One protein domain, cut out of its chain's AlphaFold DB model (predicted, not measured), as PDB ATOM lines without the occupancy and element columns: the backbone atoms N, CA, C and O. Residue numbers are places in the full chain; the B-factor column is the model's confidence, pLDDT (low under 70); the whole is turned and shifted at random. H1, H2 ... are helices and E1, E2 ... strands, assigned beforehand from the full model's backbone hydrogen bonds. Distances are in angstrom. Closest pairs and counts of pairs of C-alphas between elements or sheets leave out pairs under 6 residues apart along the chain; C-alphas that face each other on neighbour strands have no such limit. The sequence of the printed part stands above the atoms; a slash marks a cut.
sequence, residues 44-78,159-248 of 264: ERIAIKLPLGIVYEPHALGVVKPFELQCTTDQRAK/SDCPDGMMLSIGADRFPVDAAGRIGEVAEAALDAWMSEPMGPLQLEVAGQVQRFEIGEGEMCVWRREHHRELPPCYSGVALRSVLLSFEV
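This is residues 44 to 78 and 159 to 248 of the 264 residues of an uncharacterized protein of Deltaproteobacteria bacterium (UniProt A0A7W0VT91). Two small antiparallel sheets come near each other at E6 and E7, with H1 packed over one face of the four-stranded sheet, E4 - E3 - E5 - E6. The other sheet is E2 - E1 - E7; H2 packs on the far end of H1, beyond the strands. The 125 printed residues run E1 E2 E3 E4 H1 E5 E6 H2 E7, of mixed class, compact, with a radius of gyration of the C-alphas of 15.1 A and spans of 49 by 37 by 29 A.

E3, residues 166 to 169, has E4, 172 to 175, and E5, 201 to 205, as antiparallel neighbours; N 167 and O 174 are 2.8 A apart, N 168 and O 202 2.8 A. E6, 208 to 211, follows E5 in a hairpin, N 203 and O 210 at 2.8 A. H1, residues 184 to 195, is on this sheet in two layers, at a height over the sheet of 9.7 A, over E3 and, only just, E4, with 3 of its C-alphas. E4, H1 and E5 form a split strand-helix-strand unit, E3 between its two strands, with a right-handed crossover. Residues 194 to 195 of H1 touch residues 219 to 223 of H2, residues 216 to 227, at a steep tilt of 53 degrees, opposite ways; the closest C-alphas, of Met 194 and Met 219, are 5.6 A apart. In both helices every O i to N i+4 pair is within hydrogen-bond range. E1, 44 to 50, has E2, 70 to 78, and E7, 242 to 248, as antiparallel neighbours, N 47 and O 72 at 2.8 A, N 46 and O 246 at 2.9 A. The closest C-alphas of E6 and E7, of Gln 210 and Leu 244, are 7.3 A apart.

E1 begins at C-alpha 44 (187.049, 133.448, 145.777) and E7 ends at C-alpha 248 (187.300, 134.031, 151.091). E2 is 26.1 A long, H1 16.7 A, H2 15.7 A.

Residues 79 to 158 are not printed, a gap of 21.3 A between C-alphas 78 and 159. Links E1 to E2 and H2 to E7 are long. Residues 53 to 65 and 227 to 240 have pLDDT under 70.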
ATOM      1  N   GLU A  44     187.514 132.301 146.545       85.44
ATOM      2  CA  GLU A  44     187.049 133.448 145.777       85.44
ATOM      3  C   GLU A  44     187.864 134.670 146.194       85.44
ATOM      4  O   GLU A  44     188.107 134.912 147.379       85.44
ATOM      5  N   ARG A  45     188.317 135.427 145.200       87.56
ATOM      6  CA  ARG A  45     188.982 136.705 145.381       87.56
ATOM      7  C   ARG A  45     188.028 137.807 144.964       87.56
ATOM      8  O   ARG A  45     187.616 137.850 143.810       87.56
ATOM      9  N   ILE A  46     187.746 138.725 145.874       88.12
ATOM     10  CA  ILE A  46     186.874 139.869 145.619       88.12
ATOM     11  C   ILE A  46     187.753 141.101 145.573       88.12
ATOM     12  O   ILE A  46     188.408 141.437 146.558       88.12
ATOM     13  N   ALA A  47     187.784 141.753 144.426       90.38
ATOM     14  CA  ALA A  47     188.409 143.044 144.224       90.38
ATOM     15  C   ALA A  47     187.326 144.122 144.307       90.38
ATOM     16  O   ALA A  47     186.355 144.077 143.556       90.38
ATOM     17  N   ILE A  48     187.498 145.072 145.223       90.00
ATOM     18  CA  ILE A  48     186.527 146.133 145.492       90.00
ATOM     19  C   ILE A  48     187.237 147.462 145.330       90.00
ATOM     20  O   ILE A  48     188.230 147.731 146.007       90.00
ATOM     21  N   LYS A  49     186.756 148.278 144.399       89.62
ATOM     22  CA  LYS A  49     187.315 149.596 144.122       89.62
ATOM     23  C   LYS A  49     186.410 150.668 144.694       89.62
ATOM     24  O   LYS A  49     185.235 150.735 144.341       89.62
ATOM     25  N   LEU A  50     187.002 151.534 145.504       86.62
ATOM     26  CA  LEU A  50     186.410 152.794 145.917       86.62
ATOM     27  C   LEU A  50     186.801 153.864 144.888       86.62
ATOM     28  O   LEU A  50     187.990 154.202 144.796       86.62
ATOM     29  N   PRO A  51     185.864 154.342 144.048       82.25
ATOM     30  CA  PRO A  51     186.159 155.414 143.110       82.25
ATOM     31  C   PRO A  51     186.335 156.716 143.893       82.25
ATOM     32  O   PRO A  51     185.450 157.117 144.633       82.25
ATOM     33  N   LEU A  52     187.485 157.371 143.741       74.38
ATOM     34  CA  LEU A  52     187.770 158.644 144.414       74.38
ATOM     35  C   LEU A  52     187.440 159.876 143.553       74.38
ATOM     36  O   LEU A  52     187.707 160.996 143.972       74.38
ATOM     37  N   GLY A  53     186.934 159.679 142.334       65.12
ATOM     38  CA  GLY A  53     186.721 160.743 141.354       65.12
ATOM     39  C   GLY A  53     185.309 160.738 140.795       65.12
ATOM     40  O   GLY A  53     184.678 159.680 140.727       65.12
ATOM     41  N   ILE A  54     184.841 161.901 140.342       57.81
ATOM     42  CA  ILE A  54     183.543 162.003 139.670       57.81
ATOM     43  C   ILE A  54     183.631 161.292 138.313       57.81
ATOM     44  O   ILE A  54     184.381 161.696 137.420       57.81
ATOM     45  N   VAL A  55     182.840 160.233 138.130       52.12
ATOM     46  CA  VAL A  55     182.702 159.560 136.832       52.12
ATOM     47  C   VAL A  55     181.795 160.410 135.941       52.12
ATOM     48  O   VAL A  55     180.588 160.195 135.862       52.12
ATOM     49  N   TYR A  56     182.373 161.399 135.260       46.50
ATOM     50  CA  TYR A  56     181.692 162.079 134.162       46.50
ATOM     51  C   TYR A  56     181.669 161.154 132.937       46.50
ATOM     52  O   TYR A  56     182.693 160.959 132.282       46.50
ATOM     53  N   GLU A  57     180.510 160.588 132.593       41.78
ATOM     54  CA  GLU A  57     180.313 159.991 131.266       41.78
ATOM     55  C   GLU A  57     180.135 161.122 130.237       41.78
ATOM     56  O   GLU A  57     179.192 161.907 130.351       41.78
ATOM     57  N   PRO A  58     180.991 161.228 129.204       41.50
ATOM     58  CA  PRO A  58     180.992 162.369 128.284       41.50
ATOM     59  C   PRO A  58     179.788 162.432 127.318       41.50
ATOM     60  O   PRO A  58     179.807 163.230 126.381       41.50
ATOM     61  N   HIS A  59     178.731 161.630 127.509       41.12
ATOM     62  CA  HIS A  59     177.636 161.493 126.538       41.12
ATOM     63  C   HIS A  59     176.214 161.754 127.055       41.12
ATOM     64  O   HIS A  59     175.285 161.716 126.250       41.12
ATOM     65  N   ALA A  60     176.007 162.103 128.328       43.97
ATOM     66  CA  ALA A  60     174.676 162.462 128.823       43.97
ATOM     67  C   ALA A  60     174.715 163.741 129.670       43.97
ATOM     68  O   ALA A  60     175.464 163.845 130.636       43.97
ATOM     69  N   LEU A  61     173.904 164.724 129.279       45.66
ATOM     70  CA  LEU A  61     173.707 166.013 129.944       45.66
ATOM     71  C   LEU A  61     173.599 165.892 131.477       45.66
ATOM     72  O   LEU A  61     172.552 165.514 131.990       45.66
ATOM     73  N   GLY A  62     174.649 166.287 132.201       48.16
ATOM     74  CA  GLY A  62     174.559 166.745 133.594       48.16
ATOM     75  C   GLY A  62     174.071 165.744 134.647       48.16
ATOM     76  O   GLY A  62     173.696 166.180 135.733       48.16
ATOM     77  N   VAL A  63     174.066 164.437 134.372       49.50
ATOM     78  CA  VAL A  63     173.664 163.430 135.366       49.50
ATOM     79  C   VAL A  63     174.857 163.107 136.266       49.50
ATOM     80  O   VAL A  63     175.793 162.429 135.844       49.50
ATOM     81  N   VAL A  64     174.824 163.596 137.506       58.62
ATOM     82  CA  VAL A  64     175.703 163.117 138.582       58.62
ATOM     83  C   VAL A  64     175.242 161.701 138.925       58.62
ATOM     84  O   VAL A  64     174.097 161.513 139.338       58.62
ATOM     85  N   LYS A  65     176.086 160.693 138.680       62.66
ATOM     86  CA  LYS A  65     175.795 159.324 139.122       62.66
ATOM     87  C   LYS A  65     175.989 159.230 140.642       62.66
ATOM     88  O   LYS A  65     176.928 159.851 141.143       62.66
ATOM     89  N   PRO A  66     175.130 158.475 141.352       70.19
ATOM     90  CA  PRO A  66     175.353 158.172 142.762       70.19
ATOM     91  C   PRO A  66     176.676 157.420 142.934       70.19
ATOM     92  O   PRO A  66     177.194 156.823 141.981       70.19
ATOM     93  N   PHE A  67     177.231 157.461 144.139       80.56
ATOM     94  CA  PHE A  67     178.474 156.767 144.437       80.56
ATOM     95  C   PHE A  67     178.250 155.248 144.397       80.56
ATOM     96  O   PHE A  67     177.326 154.711 145.010       80.56
ATOM     97  N   GLU A  68     179.120 154.542 143.675       86.19
ATOM     98  CA  GLU A  68     179.030 153.094 143.475       86.19
ATOM     99  C   GLU A  68     180.413 152.448 143.647       86.19
ATOM    100  O   GLU A  68     181.361 152.751 142.916       86.19
ATOM    101  N   LEU A  69     180.538 151.529 144.606       87.75
ATOM    102  CA  LEU A  69     181.699 150.651 144.724       87.75
ATOM    103  C   LEU A  69     181.730 149.680 143.541       87.75
ATOM    104  O   LEU A  69     180.743 149.016 143.240       87.75
ATOM    105  N   GLN A  70     182.885 149.543 142.888       89.88
ATOM    106  CA  GLN A  70     183.026 148.576 141.798       89.88
ATOM    107  C   GLN A  70     183.557 147.261 142.354       89.88
ATOM    108  O   GLN A  70     184.719 147.181 142.762       89.88
ATOM    109  N   CYS A  71     182.716 146.235 142.342       89.56
ATOM    110  CA  CYS A  71     183.065 144.900 142.801       89.56
ATOM    111  C   CYS A  71     183.342 143.965 141.622       89.56
ATOM    112  O   CYS A  71     182.651 143.964 140.610       89.56
ATOM    113  N   THR A  72     184.369 143.136 141.752       90.06
ATOM    114  CA  THR A  72     184.659 142.051 140.812       90.06
ATOM    115  C   THR A  72     185.105 140.839 141.602       90.06
ATOM    116  O   THR A  72     186.039 140.950 142.397       90.06
ATOM    117  N   THR A  73     184.457 139.697 141.392       87.94
ATOM    118  CA  THR A  73     184.818 138.451 142.071       87.94
ATOM    119  C   THR A  73     185.335 137.437 141.068       87.94
ATOM    120  O   THR A  73     184.629 137.049 140.133       87.94
ATOM    121  N   ASP A  74     186.548 136.964 141.318       87.88
ATOM    122  CA  ASP A  74     187.197 135.920 140.543       87.88
ATOM    123  C   ASP A  74     187.449 134.706 141.436       87.88
ATOM    124  O   ASP A  74     188.011 134.809 142.526       87.88
ATOM    125  N   GLN A  75     187.076 133.524 140.967       85.00
ATOM    126  CA  GLN A  75     187.377 132.275 141.643       85.00
ATOM    127  C   GLN A  75     188.746 131.771 141.205       85.00
ATOM    128  O   GLN A  75     189.047 131.671 140.013       85.00
ATOM    129  N   ARG A  76     189.580 131.418 142.185       79.62
ATOM    130  CA  ARG A  76     190.825 130.693 141.944       79.62
ATOM    131  C   ARG A  76     190.544 129.201 141.989       79.62
ATOM    132  O   ARG A  76     190.246 128.632 143.044       79.62
ATOM    133  N   ALA A  77     190.687 128.576 140.832       80.94
ATOM    134  CA  ALA A  77     190.612 127.141 140.655       80.94
ATOM    135  C   ALA A  77     191.937 126.594 140.117       80.94
ATOM    136  O   ALA A  77     192.886 127.323 139.807       80.94
ATOM    137  N   LYS A  78     192.004 125.270 140.042       81.50
ATOM    138  CA  LYS A  78     193.070 124.563 139.348       81.50
ATOM    139  C   LYS A  78     192.438 123.699 138.273       81.50
ATOM    140  O   LYS A  78     191.501 122.967 138.559       81.50
ATOM    141  N   SER A 159     180.262 140.371 138.742       86.38
ATOM    142  CA  SER A 159     180.628 141.799 138.720       86.38
ATOM    143  C   SER A 159     179.782 142.677 139.654       86.38
ATOM    144  O   SER A 159     179.904 143.896 139.629       86.38
ATOM    145  N   ASP A 160     178.884 142.074 140.424       88.38
ATOM    146  CA  ASP A 160     178.092 142.698 141.483       88.38
ATOM    147  C   ASP A 160     178.798 142.573 142.840       88.38
ATOM    148  O   ASP A 160     179.677 141.725 143.050       88.38
ATOM    149  N   CYS A 161     178.426 143.455 143.766       89.12
ATOM    150  CA  CYS A 161     178.903 143.396 145.139       89.12
ATOM    151  C   CYS A 161     178.185 142.279 145.914       89.12
ATOM    152  O   CYS A 161     176.984 142.088 145.737       89.12
ATOM    153  N   PRO A 162     178.905 141.510 146.752       87.75
ATOM    154  CA  PRO A 162     178.315 140.394 147.482       87.75
ATOM    155  C   PRO A 162     177.342 140.873 148.565       87.75
ATOM    156  O   PRO A 162     177.555 141.914 149.191       87.75
ATOM    157  N   ASP A 163     176.318 140.063 148.833       85.12
ATOM    158  CA  ASP A 163     175.328 140.347 149.871       85.12
ATOM    159  C   ASP A 163     175.967 140.440 151.265       85.12
ATOM    160  O   ASP A 163     176.892 139.696 151.612       85.12
ATOM    161  N   GLY A 164     175.428 141.334 152.097       85.12
ATOM    162  CA  GLY A 164     175.883 141.526 153.477       85.12
ATOM    163  C   GLY A 164     177.208 142.279 153.609       85.12
ATOM    164  O   GLY A 164     177.819 142.258 154.678       85.12
ATOM    165  N   MET A 165     177.662 142.931 152.538       91.00
ATOM    166  CA  MET A 165     178.781 143.862 152.596       91.00
ATOM    167  C   MET A 165     178.399 145.124 153.376       91.00
ATOM    168  O   MET A 165     177.342 145.713 153.148       91.00
ATOM    169  N   MET A 166     179.283 145.556 154.278       93.44
ATOM    170  CA  MET A 166     179.071 146.744 155.108       93.44
ATOM    171  C   MET A 166     180.250 147.709 154.976       93.44
ATOM    172  O   MET A 166     181.404 147.332 155.190       93.44
ATOM    173  N   LEU A 167     179.960 148.972 154.676       94.00
ATOM    174  CA  LEU A 167     180.921 150.067 154.752       94.00
ATOM    175  C   LEU A 167     180.835 150.701 156.142       94.00
ATOM    176  O   LEU A 167     179.780 151.174 156.556       94.00
ATOM    177  N   SER A 168     181.945 150.713 156.870       94.69
ATOM    178  CA  SER A 168     182.060 151.392 158.159       94.69
ATOM    179  C   SER A 168     182.788 152.718 157.985       94.69
ATOM    180  O   SER A 168     183.917 152.738 157.486       94.69
ATOM    181  N   ILE A 169     182.158 153.808 158.417       92.81
ATOM    182  CA  ILE A 169     182.721 155.163 158.395       92.81
ATOM    183  C   ILE A 169     182.778 155.638 159.845       92.81
ATOM    184  O   ILE A 169     181.755 155.942 160.458       92.81
ATOM    185  N   GLY A 170     183.972 155.632 160.436       90.44
ATOM    186  CA  GLY A 170     184.123 155.921 161.858       90.44
ATOM    187  C   GLY A 170     183.464 154.842 162.723       90.44
ATOM    188  O   GLY A 170     183.948 153.711 162.775       90.44
ATOM    189  N   ALA A 171     182.394 155.204 163.435       88.81
ATOM    190  CA  ALA A 171     181.621 154.289 164.282       88.81
ATOM    191  C   ALA A 171     180.362 153.735 163.591       88.81
ATOM    192  O   ALA A 171     179.811 152.730 164.047       88.81
ATOM    193  N   ASP A 172     179.928 154.368 162.502       93.19
ATOM    194  CA  ASP A 172     178.678 154.047 161.826       93.19
ATOM    195  C   ASP A 172     178.886 152.972 160.758       93.19
ATOM    196  O   ASP A 172     179.965 152.853 160.170       93.19
ATOM    197  N   ARG A 173     177.843 152.173 160.512       93.38
ATOM    198  CA  ARG A 173     177.852 151.072 159.543       93.38
ATOM    199  C   ARG A 173     176.723 151.241 158.542       93.38
ATOM    200  O   ARG A 173     175.563 151.352 158.930       93.38
ATOM    201  N   PHE A 174     177.069 151.172 157.266       93.69
ATOM    202  CA  PHE A 174     176.154 151.354 156.150       93.69
ATOM    203  C   PHE A 174     176.148 150.102 155.268       93.69
ATOM    204  O   PHE A 174     177.224 149.610 154.917       93.69
ATOM    205  N   PRO A 175     174.971 149.548 154.930       93.19
ATOM    206  CA  PRO A 175     174.887 148.411 154.026       93.19
ATOM    207  C   PRO A 175     175.257 148.830 152.607       93.19
ATOM    208  O   PRO A 175     174.944 149.941 152.181       93.19
ATOM    209  N   VAL A 176     175.899 147.923 151.875       92.06
ATOM    210  CA  VAL A 176     176.157 148.099 150.447       92.06
ATOM    211  C   VAL A 176     175.265 147.159 149.650       92.06
ATOM    212  O   VAL A 176     175.206 145.964 149.941       92.06
ATOM    213  N   ASP A 177     174.560 147.697 148.658       89.94
ATOM    214  CA  ASP A 177     173.718 146.894 147.772       89.94
ATOM    215  C   ASP A 177     174.530 146.154 146.691       89.94
ATOM    216  O   ASP A 177     175.733 146.366 146.517       89.94
ATOM    217  N   ALA A 178     173.866 145.281 145.929       87.56
ATOM    218  CA  ALA A 178     174.506 144.507 144.861       87.56
ATOM    219  C   ALA A 178     175.092 145.385 143.735       87.56
ATOM    220  O   ALA A 178     176.026 144.970 143.048       87.56
ATOM    221  N   ALA A 179     174.579 146.606 143.548       87.69
ATOM    222  CA  ALA A 179     175.113 147.575 142.592       87.69
ATOM    223  C   ALA A 179     176.306 148.373 143.156       87.69
ATOM    224  O   ALA A 179     176.901 149.167 142.432       87.69
ATOM    225  N   GLY A 180     176.667 148.164 144.425       88.25
ATOM    226  CA  GLY A 180     177.752 148.867 145.097       88.25
ATOM    227  C   GLY A 180     177.347 150.195 145.734       88.25
ATOM    228  O   GLY A 180     178.227 150.952 146.144       88.25
ATOM    229  N   ARG A 181     176.051 150.506 145.828       90.69
ATOM    230  CA  ARG A 181     175.559 151.761 146.409       90.69
ATOM    231  C   ARG A 181     175.468 151.655 147.918       90.69
ATOM    232  O   ARG A 181     175.066 150.628 148.460       90.69
ATOM    233  N   ILE A 182     175.790 152.760 148.581       89.25
ATOM    234  CA  ILE A 182     175.773 152.879 150.045       89.25
ATOM    235  C   ILE A 182     174.585 153.705 150.569       89.25
ATOM    236  O   ILE A 182     174.328 153.743 151.770       89.25
ATOM    237  N   GLY A 183     173.829 154.332 149.661       87.38
ATOM    238  CA  GLY A 183     172.689 155.192 149.975       87.38
ATOM    239  C   GLY A 183     173.095 156.611 150.388       87.38
ATOM    240  O   GLY A 183     174.200 156.850 150.862       87.38
ATOM    241  N   GLU A 184     172.168 157.559 150.242       87.44
ATOM    242  CA  GLU A 184     172.433 159.004 150.381       87.44
ATOM    243  C   GLU A 184     173.021 159.402 151.747       87.44
ATOM    244  O   GLU A 184     173.886 160.269 151.832       87.44
ATOM    245  N   VAL A 185     172.583 158.751 152.833       89.44
ATOM    246  CA  VAL A 185     173.085 159.038 154.190       89.44
ATOM    247  C   VAL A 185     174.556 158.642 154.328       89.44
ATOM    248  O   VAL A 185     175.344 159.375 154.922       89.44
ATOM    249  N   ALA A 186     174.929 157.491 153.770       89.38
ATOM    250  CA  ALA A 186     176.301 157.010 153.804       89.38
ATOM    251  C   ALA A 186     177.202 157.820 152.866       89.38
ATOM    252  O   ALA A 186     178.353 158.071 153.205       89.38
ATOM    253  N   GLU A 187     176.678 158.264 151.719       88.31
ATOM    254  CA  GLU A 187     177.381 159.180 150.813       88.31
ATOM    255  C   GLU A 187     177.704 160.504 151.513       88.31
ATOM    256  O   GLU A 187     178.859 160.922 151.527       88.31
ATOM    257  N   ALA A 188     176.729 161.109 152.199       87.50
ATOM    258  CA  ALA A 188     176.956 162.330 152.971       87.50
ATOM    259  C   ALA A 188     177.963 162.122 154.119       87.50
ATOM    260  O   ALA A 188     178.789 162.996 154.394       87.50
ATOM    261  N   ALA A 189     177.923 160.964 154.787       89.00
ATOM    262  CA  ALA A 189     178.897 160.610 155.817       89.00
ATOM    263  C   ALA A 189     180.307 160.406 155.235       89.00
ATOM    264  O   ALA A 189     181.291 160.812 155.855       89.00
ATOM    265  N   LEU A 190     180.415 159.814 154.041       89.25
ATOM    266  CA  LEU A 190     181.678 159.647 153.326       89.25
ATOM    267  C   LEU A 190     182.252 161.005 152.913       89.25
ATOM    268  O   LEU A 190     183.430 161.250 153.157       89.25
ATOM    269  N   ASP A 191     181.430 161.904 152.373       87.56
ATOM    270  CA  ASP A 191     181.833 163.274 152.031       87.56
ATOM    271  C   ASP A 191     182.354 164.045 153.249       87.56
ATOM    272  O   ASP A 191     183.409 164.692 153.194       87.56
ATOM    273  N   ALA A 192     181.650 163.936 154.379       88.12
ATOM    274  CA  ALA A 192     182.083 164.529 155.637       88.12
ATOM    275  C   ALA A 192     183.423 163.935 156.102       88.12
ATOM    276  O   ALA A 192     184.339 164.684 156.442       88.12
ATOM    277  N   TRP A 193     183.578 162.608 156.049       90.44
ATOM    278  CA  TRP A 193     184.812 161.924 156.440       90.44
ATOM    279  C   TRP A 193     185.999 162.271 155.527       90.44
ATOM    280  O   TRP A 193     187.112 162.459 156.006       90.44
ATOM    281  N   MET A 194     185.776 162.414 154.218       85.62
ATOM    282  CA  MET A 194     186.805 162.830 153.254       85.62
ATOM    283  C   MET A 194     187.267 164.278 153.474       85.62
ATOM    284  O   MET A 194     188.373 164.652 153.069       85.62
ATOM    285  N   SER A 195     186.424 165.094 154.108       84.38
ATOM    286  CA  SER A 195     186.752 166.467 154.489       84.38
ATOM    287  C   SER A 195     187.469 166.536 155.836       84.38
ATOM    288  O   SER A 195     188.486 167.224 155.953       84.38
ATOM    289  N   GLU A 196     186.970 165.795 156.823       86.25
ATOM    290  CA  GLU A 196     187.511 165.708 158.176       86.25
ATOM    291  C   GLU A 196     187.484 164.242 158.660       86.25
ATOM    292  O   GLU A 196     186.466 163.764 159.169       86.25
ATOM    293  N   PRO A 197     188.596 163.496 158.497       84.81
ATOM    294  CA  PRO A 197     188.630 162.070 158.803       84.81
ATOM    295  C   PRO A 197     188.458 161.802 160.299       84.81
ATOM    296  O   PRO A 197     189.378 161.985 161.099       84.81
ATOM    297  N   MET A 198     187.282 161.308 160.681       83.25
ATOM    298  CA  MET A 198     186.993 160.880 162.048       83.25
ATOM    299  C   MET A 198     186.899 159.358 162.122       83.25
ATOM    300  O   MET A 198     185.900 158.747 161.746       83.25
ATOM    301  N   GLY A 199     187.957 158.729 162.633       86.94
ATOM    302  CA  GLY A 199     188.035 157.274 162.751       86.94
ATOM    303  C   GLY A 199     188.322 156.570 161.418       86.94
ATOM    304  O   GLY A 199     188.677 157.212 160.430       86.94
ATOM    305  N   PRO A 200     188.247 155.231 161.387       91.00
ATOM    306  CA  PRO A 200     188.660 154.466 160.221       91.00
ATOM    307  C   PRO A 200     187.549 154.356 159.169       91.00
ATOM    308  O   PRO A 200     186.380 154.203 159.510       91.00
ATOM    309  N   LEU A 201     187.948 154.319 157.897       92.19
ATOM    310  CA  LEU A 201     187.102 153.888 156.787       92.19
ATOM    311  C   LEU A 201     187.395 152.412 156.491       92.19
ATOM    312  O   LEU A 201     188.534 152.054 156.178       92.19
ATOM    313  N   GLN A 202     186.407 151.533 156.648       94.75
ATOM    314  CA  GLN A 202     186.601 150.082 156.552       94.75
ATOM    315  C   GLN A 202     185.487 149.415 155.766       94.75
ATOM    316  O   GLN A 202     184.346 149.855 155.805       94.75
ATOM    317  N   LEU A 203     185.808 148.310 155.109       93.94
ATOM    318  CA  LEU A 203     184.842 147.454 154.449       93.94
ATOM    319  C   LEU A 203     184.834 146.085 155.117       93.94
ATOM    320  O   LEU A 203     185.891 145.481 155.319       93.94
ATOM    321  N   GLU A 204     183.640 145.607 155.439       93.19
ATOM    322  CA  GLU A 204     183.398 144.276 155.973       93.19
ATOM    323  C   GLU A 204     182.714 143.410 154.913       93.19
ATOM    324  O   GLU A 204     181.679 143.785 154.364       93.19
ATOM    325  N   VAL A 205     183.299 142.245 154.629       90.19
ATOM    326  CA  VAL A 205     182.772 141.252 153.686       90.19
ATOM    327  C   VAL A 205     182.999 139.859 154.261       90.19
ATOM    328  O   VAL A 205     184.127 139.500 154.595       90.19
ATOM    329  N   ALA A 206     181.933 139.060 154.376       86.06
ATOM    330  CA  ALA A 206     181.985 137.687 154.894       86.06
ATOM    331  C   ALA A 206     182.756 137.547 156.233       86.06
ATOM    332  O   ALA A 206     183.502 136.589 156.440       86.06
ATOM    333  N   GLY A 207     182.597 138.524 157.135       85.00
ATOM    334  CA  GLY A 207     183.265 138.566 158.443       85.00
ATOM    335  C   GLY A 207     184.751 138.952 158.407       85.00
ATOM    336  O   GLY A 207     185.403 138.954 159.449       85.00
ATOM    337  N   GLN A 208     185.304 139.277 157.236       89.44
ATOM    338  CA  GLN A 208     186.621 139.895 157.104       89.44
ATOM    339  C   GLN A 208     186.478 141.409 157.028       89.44
ATOM    340  O   GLN A 208     185.609 141.912 156.324       89.44
ATOM    341  N   VAL A 209     187.376 142.132 157.695       92.25
ATOM    342  CA  VAL A 209     187.395 143.597 157.705       92.25
ATOM    343  C   VAL A 209     188.722 144.089 157.145       92.25
ATOM    344  O   VAL A 209     189.784 143.678 157.616       92.25
ATOM    345  N   GLN A 210     188.675 144.982 156.158       93.19
ATOM    346  CA  GLN A 210     189.853 145.687 155.648       93.19
ATOM    347  C   GLN A 210     189.635 147.192 155.678       93.19
ATOM    348  O   GLN A 210     188.521 147.676 155.498       93.19
ATOM    349  N   ARG A 211     190.710 147.942 155.919       92.06
ATOM    350  CA  ARG A 211     190.672 149.404 155.963       92.06
ATOM    351  C   ARG A 211     191.029 149.974 154.602       92.06
ATOM    352  O   ARG A 211     191.970 149.497 153.973       92.06
ATOM    353  N   PHE A 212     190.321 151.014 154.188       88.75
ATOM    354  CA  PHE A 212     190.762 151.848 153.082       88.75
ATOM    355  C   PHE A 212     191.867 152.778 153.579       88.75
ATOM    356  O   PHE A 212     191.669 153.555 154.514       88.75
ATOM    357  N   GLU A 213     193.035 152.698 152.952       86.50
ATOM    358  CA  GLU A 213     194.122 153.647 153.177       86.50
ATOM    359  C   GLU A 213     194.005 154.764 152.140       86.50
ATOM    360  O   GLU A 213     194.369 154.593 150.977       86.50
ATOM    361  N   ILE A 214     193.429 155.892 152.558       84.25
ATOM    362  CA  ILE A 214     193.261 157.087 151.727       84.25
ATOM    363  C   ILE A 214     194.252 158.142 152.222       84.25
ATOM    364  O   ILE A 214     194.227 158.525 153.391       84.25
ATOM    365  N   GLY A 215     195.147 158.583 151.341       82.50
ATOM    366  CA  GLY A 215     196.139 159.605 151.651       82.50
ATOM    367  C   GLY A 215     195.584 161.028 151.555       82.50
ATOM    368  O   GLY A 215     194.505 161.290 151.021       82.50
ATOM    369  N   GLU A 216     196.361 161.991 152.057       80.06
ATOM    370  CA  GLU A 216     196.007 163.417 151.996       80.06
ATOM    371  C   GLU A 216     195.832 163.928 150.560       80.06
ATOM    372  O   GLU A 216     195.002 164.805 150.310       80.06
ATOM    373  N   GLY A 217     196.585 163.366 149.608       77.94
ATOM    374  CA  GLY A 217     196.487 163.711 148.192       77.94
ATOM    375  C   GLY A 217     195.132 163.327 147.606       77.94
ATOM    376  O   GLY A 217     194.472 164.160 146.988       77.94
ATOM    377  N   GLU A 218     194.690 162.095 147.850       79.88
ATOM    378  CA  GLU A 218     193.389 161.575 147.438       79.88
ATOM    379  C   GLU A 218     192.234 162.390 148.038       79.88
ATOM    380  O   GLU A 218     191.336 162.817 147.311       79.88
ATOM    381  N   MET A 219     192.300 162.694 149.340       81.00
ATOM    382  CA  MET A 219     191.305 163.538 150.020       81.00
ATOM    383  C   MET A 219     191.283 164.974 149.483       81.00
ATOM    384  O   MET A 219     190.229 165.605 149.410       81.00
ATOM    385  N   CYS A 220     192.438 165.530 149.104       77.88
ATOM    386  CA  CYS A 220     192.503 166.858 148.490       77.88
ATOM    387  C   CYS A 220     191.785 166.877 147.137       77.88
ATOM    388  O   CYS A 220     191.005 167.790 146.861       77.88
ATOM    389  N   VAL A 221     192.013 165.857 146.300       75.94
ATOM    390  CA  VAL A 221     191.365 165.786 144.988       75.94
ATOM    391  C   VAL A 221     189.855 165.573 145.117       75.94
ATOM    392  O   VAL A 221     189.112 166.275 144.434       75.94
ATOM    393  N   TRP A 222     189.406 164.708 146.035       78.50
ATOM    394  CA  TRP A 222     187.979 164.533 146.344       78.50
ATOM    395  C   TRP A 222     187.301 165.868 146.670       78.50
ATOM    396  O   TRP A 222     186.320 166.239 146.024       78.50
ATOM    397  N   ARG A 223     187.875 166.632 147.613       77.50
ATOM    398  CA  ARG A 223     187.359 167.945 148.037       77.50
ATOM    399  C   ARG A 223     187.293 168.956 146.897       77.50
ATOM    400  O   ARG A 223     186.301 169.672 146.771       77.50
ATOM    401  N   ARG A 224     188.321 168.997 146.044       74.81
ATOM    402  CA  ARG A 224     188.353 169.887 144.875       74.81
ATOM    403  C   ARG A 224     187.204 169.593 143.909       74.81
ATOM    404  O   ARG A 224     186.621 170.528 143.364       74.81
ATOM    405  N   GLU A 225     186.896 168.319 143.681       73.00
ATOM    406  CA  GLU A 225     185.846 167.906 142.743       73.00
ATOM    407  C   GLU A 225     184.433 168.057 143.319       73.00
ATOM    408  O   GLU A 225     183.551 168.555 142.619       73.00
ATOM    409  N   HIS A 226     184.226 167.708 144.591       70.19
ATOM    410  CA  HIS A 226     182.891 167.654 145.201       70.19
ATOM    411  C   HIS A 226     182.477 168.962 145.897       70.19
ATOM    412  O   HIS A 226     181.306 169.333 145.855       70.19
ATOM    413  N   HIS A 227     183.420 169.721 146.469       65.94
ATOM    414  CA  HIS A 227     183.115 170.926 147.257       65.94
ATOM    415  C   HIS A 227     183.571 172.242 146.607       65.94
ATOM    416  O   HIS A 227     183.315 173.312 147.152       65.94
ATOM    417  N   ARG A 228     184.200 172.198 145.420       58.09
ATOM    418  CA  ARG A 228     184.701 173.377 144.671       58.09
ATOM    419  C   ARG A 228     185.660 174.283 145.458       58.09
ATOM    420  O   ARG A 228     185.919 175.410 145.033       58.09
ATOM    421  N   GLU A 229     186.210 173.815 146.573       54.78
ATOM    422  CA  GLU A 229     187.232 174.550 147.308       54.78
ATOM    423  C   GLU A 229     188.609 174.301 146.683       54.78
ATOM    424  O   GLU A 229     188.940 173.189 146.266       54.78
ATOM    425  N   LEU A 230     189.405 175.370 146.581       50.84
ATOM    426  CA  LEU A 230     190.708 175.423 145.911       50.84
ATOM    427  C   LEU A 230     191.865 175.515 146.927       50.84
ATOM    428  O   LEU A 230     192.589 176.515 146.917       50.84
ATOM    429  N   PRO A 231     192.122 174.533 147.813       53.94
ATOM    430  CA  PRO A 231     193.472 174.432 148.336       53.94
ATOM    431  C   PRO A 231     194.410 174.023 147.180       53.94
ATOM    432  O   PRO A 231     193.978 173.354 146.232       53.94
ATOM    433  N   PRO A 232     195.694 174.416 147.210       57.56
ATOM    434  CA  PRO A 232     196.667 173.982 146.218       57.56
ATOM    435  C   PRO A 232     196.948 172.484 146.406       57.56
ATOM    436  O   PRO A 232     197.919 172.090 147.047       57.56
ATOM    437  N   CYS A 233     196.087 171.625 145.861       60.25
ATOM    438  CA  CYS A 233     196.379 170.203 145.753       60.25
ATOM    439  C   CYS A 233     197.580 170.039 144.819       60.25
ATOM    440  O   CYS A 233     197.575 170.565 143.702       60.25
ATOM    441  N   TYR A 234     198.602 169.304 145.259       54.91
ATOM    442  CA  TYR A 234     199.749 168.978 144.416       54.91
ATOM    443  C   TYR A 234     199.254 168.312 143.122       54.91
ATOM    444  O   TYR A 234     198.656 167.237 143.142       54.91
ATOM    445  N   SER A 235     199.504 168.960 141.984       52.28
ATOM    446  CA  SER A 235     198.948 168.632 140.662       52.28
ATOM    447  C   SER A 235     199.442 167.311 140.052       52.28
ATOM    448  O   SER A 235     199.118 167.008 138.906       52.28
ATOM    449  N   GLY A 236     200.219 166.518 140.797       51.66
ATOM    450  CA  GLY A 236     200.783 165.244 140.346       51.66
ATOM    451  C   GLY A 236     199.977 163.999 140.729       51.66
ATOM    452  O   GLY A 236     200.279 162.918 140.224       51.66
ATOM    453  N   VAL A 237     198.972 164.112 141.605       53.94
ATOM    454  CA  VAL A 237     198.164 162.958 142.033       53.94
ATOM    455  C   VAL A 237     196.964 162.819 141.100       53.94
ATOM    456  O   VAL A 237     195.968 163.530 141.224       53.94
ATOM    457  N   ALA A 238     197.078 161.922 140.120       57.00
ATOM    458  CA  ALA A 238     195.928 161.481 139.342       57.00
ATOM    459  C   ALA A 238     194.953 160.739 140.265       57.00
ATOM    460  O   ALA A 238     195.389 159.958 141.110       57.00
ATOM    461  N   LEU A 239     193.651 160.955 140.074       58.38
ATOM    462  CA  LEU A 239     192.617 160.192 140.760       58.38
ATOM    463  C   LEU A 239     192.815 158.702 140.530       58.38
ATOM    464  O   LEU A 239     192.712 158.203 139.409       58.38
ATOM    465  N   ARG A 240     193.131 158.001 141.611       66.69
ATOM    466  CA  ARG A 240     193.240 156.550 141.645       66.69
ATOM    467  C   ARG A 240     192.043 156.027 142.411       66.69
ATOM    468  O   ARG A 240     191.652 156.603 143.413       66.69
ATOM    469  N   SER A 241     191.455 154.937 141.947       73.69
ATOM    470  CA  SER A 241     190.578 154.145 142.804       73.69
ATOM    471  C   SER A 241     191.419 153.470 143.886       73.69
ATOM    472  O   SER A 241     192.482 152.930 143.558       73.69
ATOM    473  N   VAL A 242     190.938 153.417 145.128       84.31
ATOM    474  CA  VAL A 242     191.551 152.552 146.150       84.31
ATOM    475  C   VAL A 242     191.000 151.145 145.976       84.31
ATOM    476  O   VAL A 242     189.787 150.958 145.922       84.31
ATOM    477  N   LEU A 243     191.890 150.161 145.847       87.25
ATOM    478  CA  LEU A 243     191.527 148.758 145.656       87.25
ATOM    479  C   LEU A 243     191.716 147.988 146.965       87.25
ATOM    480  O   LEU A 243     192.834 147.897 147.466       87.25
ATOM    481  N   LEU A 244     190.648 147.358 147.443       89.94
ATOM    482  CA  LEU A 244     190.707 146.308 148.454       89.94
ATOM    483  C   LEU A 244     190.562 144.937 147.799       89.94
ATOM    484  O   LEU A 244     189.931 144.792 146.749       89.94
ATOM    485  N   SER A 245     191.174 143.927 148.413       89.81
ATOM    486  CA  SER A 245     191.155 142.556 147.912       89.81
ATOM    487  C   SER A 245     190.924 141.590 149.060       89.81
ATOM    488  O   SER A 245     191.799 141.422 149.907       89.81
ATOM    489  N   PHE A 246     189.797 140.891 149.041       88.31
ATOM    490  CA  PHE A 246     189.460 139.855 150.014       88.31
ATOM    491  C   PHE A 246     189.688 138.477 149.401       88.31
ATOM    492  O   PHE A 246     189.414 138.277 148.219       88.31
ATOM    493  N   GLU A 247     190.191 137.535 150.196       88.69
ATOM    494  CA  GLU A 247     190.247 136.119 149.830       88.69
ATOM    495  C   GLU A 247     189.378 135.341 150.817       88.69
ATOM    496  O   GLU A 247     189.649 135.300 152.020       88.69
ATOM    497  N   VAL A 248     188.309 134.743 150.302       86.25
ATOM    498  CA  VAL A 248     187.300 134.031 151.091       86.25
ATOM    499  C   VAL A 248     187.114 132.614 150.546       86.25
ATOM    500  O   VAL A 248     187.383 132.367 149.367       86.25
TER     501      VAL A 248